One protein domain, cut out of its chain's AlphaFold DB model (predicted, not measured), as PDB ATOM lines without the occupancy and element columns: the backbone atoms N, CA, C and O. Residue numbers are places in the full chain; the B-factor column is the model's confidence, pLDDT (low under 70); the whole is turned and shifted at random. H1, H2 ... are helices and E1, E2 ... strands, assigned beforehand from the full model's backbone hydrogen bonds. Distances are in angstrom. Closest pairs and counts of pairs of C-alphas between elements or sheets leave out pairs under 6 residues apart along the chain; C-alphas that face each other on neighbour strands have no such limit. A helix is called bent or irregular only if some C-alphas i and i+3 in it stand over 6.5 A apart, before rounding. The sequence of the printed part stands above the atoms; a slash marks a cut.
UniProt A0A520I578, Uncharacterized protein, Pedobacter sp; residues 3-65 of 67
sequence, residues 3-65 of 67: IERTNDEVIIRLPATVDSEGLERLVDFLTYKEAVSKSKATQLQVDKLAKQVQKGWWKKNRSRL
ATOM      1  N   ILE A   3     -13.867 -19.641  37.873       94.12
ATOM      2  CA  ILE A   3     -14.097 -19.903  36.458       94.12
ATOM      3  C   ILE A   3     -13.013 -19.154  35.691       94.12
ATOM      4  O   ILE A   3     -12.843 -17.951  35.880       94.12
ATOM      5  N   GLU A   4     -12.290 -19.872  34.846       96.12
ATOM      6  CA  GLU A   4     -11.238 -19.337  33.989       96.12
ATOM      7  C   GLU A   4     -11.527 -19.729  32.542       96.12
ATOM      8  O   GLU A   4     -12.031 -20.819  32.277       96.12
ATOM      9  N   ARG A   5     -11.226 -18.835  31.601       95.31
ATOM     10  CA  ARG A   5     -11.306 -19.114  30.167       95.31
ATOM     11  C   ARG A   5      -9.920 -18.940  29.564       95.31
ATOM     12  O   ARG A   5      -9.326 -17.877  29.714       95.31
ATOM     13  N   THR A   6      -9.443 -19.975  28.887       95.12
ATOM     14  CA  THR A   6      -8.200 -19.967  28.113       95.12
ATOM     15  C   THR A   6      -8.525 -19.807  26.624       95.12
ATOM     16  O   THR A   6      -9.670 -19.527  26.256       95.12
ATOM     17  N   ASN A   7      -7.522 -19.962  25.757       95.50
ATOM     18  CA  ASN A   7      -7.733 -19.930  24.310       95.50
ATOM     19  C   ASN A   7      -8.585 -21.108  23.814       95.50
ATOM     20  O   ASN A   7      -9.319 -20.948  22.840       95.50
ATOM     21  N   ASP A   8      -8.516 -22.250  24.501       94.69
ATOM     22  CA  ASP A   8      -9.079 -23.514  24.021       94.69
ATOM     23  C   ASP A   8     -10.213 -24.047  24.910       94.69
ATOM     24  O   ASP A   8     -11.044 -24.824  24.444       94.69
ATOM     25  N   GLU A   9     -10.294 -23.631  26.180       93.56
ATOM     26  CA  GLU A   9     -11.228 -24.223  27.142       93.56
ATOM     27  C   GLU A   9     -11.750 -23.250  28.211       93.56
ATOM     28  O   GLU A   9     -11.267 -22.129  28.398       93.56
ATOM     29  N   VAL A  10     -12.779 -23.701  28.933       93.75
ATOM     30  CA  VAL A  10     -13.299 -23.050  30.139       93.75
ATOM     31  C   VAL A  10     -13.130 -24.009  31.313       93.75
ATOM     32  O   VAL A  10     -13.725 -25.083  31.328       93.75
ATOM     33  N   ILE A  11     -12.349 -23.602  32.312       94.88
ATOM     34  CA  ILE A  11     -12.034 -24.394  33.501       94.88
ATOM     35  C   ILE A  11     -12.922 -23.924  34.653       94.88
ATOM     36  O   ILE A  11     -12.899 -22.753  35.035       94.88
ATOM     37  N   ILE A  12     -13.679 -24.849  35.247       93.19
ATOM     38  CA  ILE A  12     -14.492 -24.604  36.444       93.19
ATOM     39  C   ILE A  12     -13.892 -25.408  37.599       93.19
ATOM     40  O   ILE A  12     -13.935 -26.636  37.588       93.19
ATOM     41  N   ARG A  13     -13.335 -24.731  38.612       93.88
ATOM     42  CA  ARG A  13     -12.811 -25.398  39.819       93.88
ATOM     43  C   ARG A  13     -13.789 -25.286  40.979       93.88
ATOM     44  O   ARG A  13     -14.134 -24.179  41.406       93.88
ATOM     45  N   LEU A  14     -14.165 -26.430  41.540       91.75
ATOM     46  CA  LEU A  14     -15.094 -26.560  42.661       91.75
ATOM     47  C   LEU A  14     -14.412 -27.286  43.840       91.75
ATOM     48  O   LEU A  14     -13.524 -28.102  43.608       91.75
ATOM     49  N   PRO A  15     -14.767 -26.983  45.105       91.69
ATOM     50  CA  PRO A  15     -14.308 -27.734  46.264       91.69
ATOM     51  C   PRO A  15     -14.785 -29.182  46.192       91.69
ATOM     52  O   PRO A  15     -15.891 -29.444  45.724       91.69
ATOM     53  N   ALA A  16     -14.006 -30.098  46.764       89.94
ATOM     54  CA  ALA A  16     -14.352 -31.519  46.832       89.94
ATOM     55  C   ALA A  16     -15.639 -31.820  47.633       89.94
ATOM     56  O   ALA A  16     -16.129 -32.938  47.604       89.94
ATOM     57  N   THR A  17     -16.182 -30.835  48.355       91.38
ATOM     58  CA  THR A  17     -17.436 -30.953  49.114       91.38
ATOM     59  C   THR A  17     -18.691 -30.799  48.251       91.38
ATOM     60  O   THR A  17     -19.793 -30.925  48.775       91.38
ATOM     61  N   VAL A  18     -18.556 -30.441  46.970       88.00
ATOM     62  CA  VAL A  18     -19.694 -30.329  46.049       88.00
ATOM     63  C   VAL A  18     -20.090 -31.721  45.568       88.00
ATOM     64  O   VAL A  18     -19.247 -32.472  45.085       88.00
ATOM     65  N   ASP A  19     -21.374 -32.040  45.695       85.69
ATOM     66  CA  ASP A  19     -21.945 -33.314  45.268       85.69
ATOM     67  C   ASP A  19     -21.886 -33.502  43.741       85.69
ATOM     68  O   ASP A  19     -22.129 -32.568  42.971       85.69
ATOM     69  N   SER A  20     -21.574 -34.723  43.304       83.75
ATOM     70  CA  SER A  20     -21.382 -35.068  41.894       83.75
ATOM     71  C   SER A  20     -22.687 -35.151  41.104       83.75
ATOM     72  O   SER A  20     -22.673 -34.872  39.907       83.75
ATOM     73  N   GLU A  21     -23.824 -35.448  41.740       86.50
ATOM     74  CA  GLU A  21     -25.102 -35.631  41.035       86.50
ATOM     75  C   GLU A  21     -25.594 -34.329  40.370       86.50
ATOM     76  O   GLU A  21     -26.164 -34.317  39.273       86.50
ATOM     77  N   GLY A  22     -25.348 -33.188  41.020       83.56
ATOM     78  CA  GLY A  22     -25.614 -31.872  40.438       83.56
ATOM     79  C   GLY A  22     -24.642 -31.505  39.311       83.56
ATOM     80  O   GLY A  22     -25.016 -30.783  38.383       83.56
ATOM     81  N   LEU A  23     -23.406 -32.012  39.373       90.50
ATOM     82  CA  LEU A  23     -22.365 -31.734  38.384       90.50
ATOM     83  C   LEU A  23     -22.591 -32.493  37.083       90.50
ATOM     84  O   LEU A  23     -22.398 -31.905  36.023       90.50
ATOM     85  N   GLU A  24     -23.067 -33.733  37.148       89.75
ATOM     86  CA  GLU A  24     -23.439 -34.504  35.956       89.75
ATOM     87  C   GLU A  24     -24.478 -33.751  35.115       89.75
ATOM     88  O   GLU A  24     -24.266 -33.504  33.929       89.75
ATOM     89  N   ARG A  25     -25.540 -33.241  35.752       90.50
ATOM     90  CA  ARG A  25     -26.570 -32.432  35.074       90.50
ATOM     91  C   ARG A  25     -26.020 -31.149  34.450       90.50
ATOM     92  O   ARG A  25     -26.489 -30.728  33.391       90.50
ATOM     93  N   LEU A  26     -25.057 -30.501  35.107       91.62
ATOM     94  CA  LEU A  26     -24.402 -29.309  34.571       91.62
ATOM     95  C   LEU A  26     -23.566 -29.653  33.333       91.62
ATOM     96  O   LEU A  26     -23.658 -28.946  32.329       91.62
ATOM     97  N   VAL A  27     -22.778 -30.730  33.398       93.00
ATOM     98  CA  VAL A  27     -21.958 -31.206  32.278       93.00
ATOM     99  C   VAL A  27     -22.850 -31.562  31.092       93.00
ATOM    100  O   VAL A  27     -22.629 -31.031  30.006       93.00
ATOM    101  N   ASP A  28     -23.922 -32.327  31.307       94.38
ATOM    102  CA  ASP A  28     -24.881 -32.689  30.257       94.38
ATOM    103  C   ASP A  28     -25.472 -31.456  29.555       94.38
ATOM    104  O   ASP A  28     -25.587 -31.406  28.327       94.38
ATOM    105  N   PHE A  29     -25.826 -30.424  30.326       91.75
ATOM    106  CA  PHE A  29     -26.350 -29.178  29.774       91.75
ATOM    107  C   PHE A  29     -25.311 -28.428  28.930       91.75
ATOM    108  O   PHE A  29     -25.646 -27.917  27.855       91.75
ATOM    109  N   LEU A  30     -24.060 -28.358  29.393       93.31
ATOM    110  CA  LEU A  30     -22.970 -27.717  28.655       93.31
ATOM    111  C   LEU A  30     -22.659 -28.477  27.362       93.31
ATOM    112  O   LEU A  30     -22.574 -27.852  26.304       93.31
ATOM    113  N   THR A  31     -22.605 -29.810  27.413       93.31
ATOM    114  CA  THR A  31     -22.430 -30.670  26.236       93.31
ATOM    115  C   THR A  31     -23.566 -30.484  25.234       93.31
ATOM    116  O   THR A  31     -23.323 -30.333  24.036       93.31
ATOM    117  N   TYR A  32     -24.817 -30.416  25.701       90.19
ATOM    118  CA  TYR A  32     -25.951 -30.107  24.833       90.19
ATOM    119  C   TYR A  32     -25.779 -28.748  24.141       90.19
ATOM    120  O   TYR A  32     -25.951 -28.653  22.924       90.19
ATOM    121  N   LYS A  33     -25.420 -27.699  24.894       89.00
ATOM    122  CA  LYS A  33     -25.221 -26.343  24.359       89.00
ATOM    123  C   LYS A  33     -24.099 -26.281  23.329       89.00
ATOM    124  O   LYS A  33     -24.253 -25.589  22.322       89.00
ATOM    125  N   GLU A  34     -23.014 -27.009  23.553       90.06
ATOM    126  CA  GLU A  34     -21.919 -27.132  22.596       90.06
ATOM    127  C   GLU A  34     -22.376 -27.838  21.312       90.06
ATOM    128  O   GLU A  34     -22.198 -27.296  20.216       90.06
ATOM    129  N   ALA A  35     -23.043 -28.990  21.436       91.19
ATOM    130  CA  ALA A  35     -23.526 -29.779  20.303       91.19
ATOM    131  C   ALA A  35     -24.496 -28.989  19.408       91.19
ATOM    132  O   ALA A  35     -24.486 -29.138  18.183       91.19
ATOM    133  N   VAL A  36     -25.314 -28.112  19.999       89.25
ATOM    134  CA  VAL A  36     -26.256 -27.261  19.255       89.25
ATOM    135  C   VAL A  36     -25.715 -25.865  18.937       89.25
ATOM    136  O   VAL A  36     -26.442 -25.075  18.341       89.25
ATOM    137  N   SER A  37     -24.460 -25.544  19.267       88.25
ATOM    138  CA  SER A  37     -23.887 -24.191  19.109       88.25
ATOM    139  C   SER A  37     -23.963 -23.640  17.678       88.25
ATOM    140  O   SER A  37     -24.166 -22.446  17.474       88.25
ATOM    141  N   LYS A  38     -23.846 -24.516  16.674       91.12
ATOM    142  CA  LYS A  38     -23.942 -24.177  15.242       91.12
ATOM    143  C   LYS A  38     -25.354 -24.355  14.673       91.12
ATOM    144  O   LYS A  38     -25.579 -24.101  13.486       91.12
ATOM    145  N   SER A  39     -26.299 -24.824  15.485       88.88
ATOM    146  CA  SER A  39     -27.675 -25.051  15.063       88.88
ATOM    147  C   SER A  39     -28.382 -23.723  14.813       88.88
ATOM    148  O   SER A  39     -28.371 -22.822  15.645       88.88
ATOM    149  N   LYS A  40     -29.047 -23.623  13.662       91.06
ATOM    150  CA  LYS A  40     -29.940 -22.504  13.320       91.06
ATOM    151  C   LYS A  40     -31.404 -22.815  13.634       91.06
ATOM    152  O   LYS A  40     -32.284 -22.023  13.302       91.06
ATOM    153  N   ALA A  41     -31.673 -23.992  14.204       89.00
ATOM    154  CA  ALA A  41     -33.025 -24.415  14.516       89.00
ATOM    155  C   ALA A  41     -33.597 -23.561  15.651       89.00
ATOM    156  O   ALA A  41     -32.955 -23.356  16.680       89.00
ATOM    157  N   THR A  42     -34.820 -23.079  15.475       89.50
ATOM    158  CA  THR A  42     -35.532 -22.362  16.532       89.50
ATOM    159  C   THR A  42     -36.130 -23.347  17.530       89.50
ATOM    160  O   THR A  42     -36.455 -24.485  17.177       89.50
ATOM    161  N   GLN A  43     -36.357 -22.900  18.767       83.31
ATOM    162  CA  GLN A  43     -37.032 -23.721  19.777       83.31
ATOM    163  C   GLN A  43     -38.380 -24.247  19.261       83.31
ATOM    164  O   GLN A  43     -38.695 -25.419  19.425       83.31
ATOM    165  N   LEU A  44     -39.123 -23.421  18.516       92.44
ATOM    166  CA  LEU A  44     -40.390 -23.814  17.903       92.44
ATOM    167  C   LEU A  44     -40.243 -24.997  16.928       92.44
ATOM    168  O   LEU A  44     -41.112 -25.869  16.876       92.44
ATOM    169  N   GLN A  45     -39.162 -25.043  16.142       91.31
ATOM    170  CA  GLN A  45     -38.884 -26.156  15.228       91.31
ATOM    171  C   GLN A  45     -38.534 -27.434  15.995       91.31
ATOM    172  O   GLN A  45     -39.035 -28.505  15.644       91.31
ATOM    173  N   VAL A  46     -37.739 -27.312  17.060       89.06
ATOM    174  CA  VAL A  46     -37.395 -28.430  17.950       89.06
ATOM    175  C   VAL A  46     -38.650 -28.979  18.630       89.06
ATOM    176  O   VAL A  46     -38.904 -30.181  18.570       89.06
ATOM    177  N   ASP A  47     -39.500 -28.114  19.178       90.88
ATOM    178  CA  ASP A  47     -40.750 -28.506  19.837       90.88
ATOM    179  C   ASP A  47     -41.713 -29.188  18.862       90.88
ATOM    180  O   ASP A  47     -42.381 -30.173  19.199       90.88
ATOM    181  N   LYS A  48     -41.793 -28.680  17.626       96.00
ATOM    182  CA  LYS A  48     -42.605 -29.287  16.570       96.00
ATOM    183  C   LYS A  48     -42.105 -30.694  16.241       96.00
ATOM    184  O   LYS A  48     -42.929 -31.606  16.149       96.00
ATOM    185  N   LEU A  49     -40.790 -30.876  16.112       93.62
ATOM    186  CA  LEU A  49     -40.175 -32.180  15.873       93.62
ATOM    187  C   LEU A  49     -40.437 -33.140  17.042       93.62
ATOM    188  O   LEU A  49     -40.918 -34.249  16.820       93.62
ATOM    189  N   ALA A  50     -40.212 -32.700  18.281       93.25
ATOM    190  CA  ALA A  50     -40.443 -33.506  19.479       93.25
ATOM    191  C   ALA A  50     -41.898 -33.997  19.558       93.25
ATOM    192  O   ALA A  50     -42.149 -35.191  19.734       93.25
ATOM    193  N   LYS A  51     -42.871 -33.108  19.312       95.81
ATOM    194  CA  LYS A  51     -44.297 -33.469  19.255       95.81
ATOM    195  C   LYS A  51     -44.597 -34.480  18.149       95.81
ATOM    196  O   LYS A  51     -45.424 -35.368  18.344       95.81
ATOM    197  N   GLN A  52     -43.968 -34.354  16.982       96.19
ATOM    198  CA  GLN A  52     -44.152 -35.305  15.880       96.19
ATOM    199  C   GLN A  52     -43.592 -36.689  16.226       96.19
ATOM    200  O   GLN A  52     -44.294 -37.687  16.045       96.19
ATOM    201  N   VAL A  53     -42.378 -36.749  16.780       95.31
ATOM    202  CA  VAL A  53     -41.745 -37.997  17.233       95.31
ATOM    203  C   VAL A  53     -42.593 -38.663  18.313       95.31
ATOM    204  O   VAL A  53     -42.925 -39.842  18.186       95.31
ATOM    205  N   GLN A  54     -43.028 -37.905  19.324       94.00
ATOM    206  CA  GLN A  54     -43.866 -38.413  20.408       94.00
ATOM    207  C   GLN A  54     -45.200 -38.963  19.886       94.00
ATOM    208  O   GLN A  54     -45.601 -40.061  20.267       94.00
ATOM    209  N   LYS A  55     -45.872 -38.252  18.969       95.31
ATOM    210  CA  LYS A  55     -47.104 -38.739  18.322       95.31
ATOM    211  C   LYS A  55     -46.869 -40.045  17.565       95.31
ATOM    212  O   LYS A  55     -47.685 -40.959  17.665       95.31
ATOM    213  N   GLY A  56     -45.766 -40.140  16.821       95.06
ATOM    214  CA  GLY A  56     -45.396 -41.347  16.084       95.06
ATOM    215  C   GLY A  56     -45.125 -42.532  17.010       95.06
ATOM    216  O   GLY A  56     -45.666 -43.618  16.801       95.06
ATOM    217  N   TRP A  57     -44.342 -42.311  18.065       95.50
ATOM    218  CA  TRP A  57     -44.064 -43.313  19.088       95.50
ATOM    219  C   TRP A  57     -45.343 -43.766  19.794       95.50
ATOM    220  O   TRP A  57     -45.590 -44.966  19.914       95.50
ATOM    221  N   TRP A  58     -46.204 -42.827  20.188       95.00
ATOM    222  CA  TRP A  58     -47.473 -43.132  20.842       95.00
ATOM    223  C   TRP A  58     -48.394 -43.942  19.937       95.00
ATOM    224  O   TRP A  58     -48.893 -44.976  20.358       95.00
ATOM    225  N   LYS A  59     -48.565 -43.556  18.667       94.56
ATOM    226  CA  LYS A  59     -49.382 -44.319  17.709       94.56
ATOM    227  C   LYS A  59     -48.918 -45.776  17.581       94.56
ATOM    228  O   LYS A  59     -49.758 -46.662  17.476       94.56
ATOM    229  N   LYS A  60     -47.603 -46.018  17.612       94.75
ATOM    230  CA  LYS A  60     -47.014 -47.366  17.534       94.75
ATOM    231  C   LYS A  60     -47.182 -48.180  18.820       94.75
ATOM    232  O   LYS A  60     -47.305 -49.394  18.743       94.75
ATOM    233  N   ASN A  61     -47.161 -47.534  19.986       95.31
ATOM    234  CA  ASN A  61     -47.083 -48.230  21.275       95.31
ATOM    235  C   ASN A  61     -48.374 -48.186  22.103       95.31
ATOM    236  O   ASN A  61     -48.510 -48.963  23.042       95.31
ATOM    237  N   ARG A  62     -49.341 -47.327  21.760       92.38
ATOM    238  CA  ARG A  62     -50.572 -47.115  22.537       92.38
ATOM    239  C   ARG A  62     -51.337 -48.408  22.806       92.38
ATOM    240  O   ARG A  62     -51.783 -48.603  23.927       92.38
ATOM    241  N   SER A  63     -51.450 -49.294  21.816       92.44
ATOM    242  CA  SER A  63     -52.149 -50.582  21.955       92.44
ATOM    243  C   SER A  63     -51.505 -51.529  22.969       92.44
ATOM    244  O   SER A  63     -52.181 -52.401  23.497       92.44
ATOM    245  N   ARG A  64     -50.207 -51.368  23.256       93.00
ATOM    246  CA  ARG A  64     -49.501 -52.143  24.288       93.00
ATOM    247  C   ARG A  64     -49.656 -51.538  25.683       93.00
ATOM    248  O   ARG A  64     -49.453 -52.243  26.664       93.00
ATOM    249  N   LEU A  65     -49.936 -50.237  25.764       91.44
ATOM    250  CA  LEU A  65     -49.883 -49.454  27.003       91.44
ATOM    251  C   LEU A  65     -51.264 -49.155  27.590       91.44
ATOM    252  O   LEU A  65     -51.370 -48.951  28.794       91.44
TER     253      LEU A  65
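What this domain is: This is residues 3 to 65 of the 67 residues of an uncharacterized protein of Pedobacter sp (UniProt A0A520I578). A small two-stranded hairpin, E1 and E2, is followed by two helices, H1 and H2, strung out in a flat zigzag with no common core; the helices make an open V. The printed part has 63 residues, in the order E1, E2, H1, H2; the sheet is antiparallel and the class mostly helix. It is extended, with a radius of gyration of the C-alphas of 18.4 A and spans of 50 by 31 by 15 A.

Where its parts are: E1, residues 3 to 5, starts at C-alpha 3 (-14.097, -19.903, 36.458); E2 is residues 10 to 13. H1, residues 20 to 35, is 22.3 A long. H2, residues 43 to 65, is 29.7 A long, ending at C-alpha 65 (-49.883, -49.454, 27.003). H2 has a kink of 45 degrees near residue 59 and is irregular: C-alphas 60 and 63 are 7.5 A apart.

How they stand to each other: E1 and E2 form a hairpin, antiparallel at 157 degrees, with N 11 and O 4 within hydrogen-bond range at 2.8 A. H1 and H2 are apart. O i to N i+4 pairs are within range in 11 of 12 for H1, 17 of 19 for H2.

The domain as a whole: The C-alphas of Asn 7 and Ser 63, the two farthest apart, are 54.0 A apart. The printed part has no cut and no long link, and no printed residue is under 70 in pLDDT.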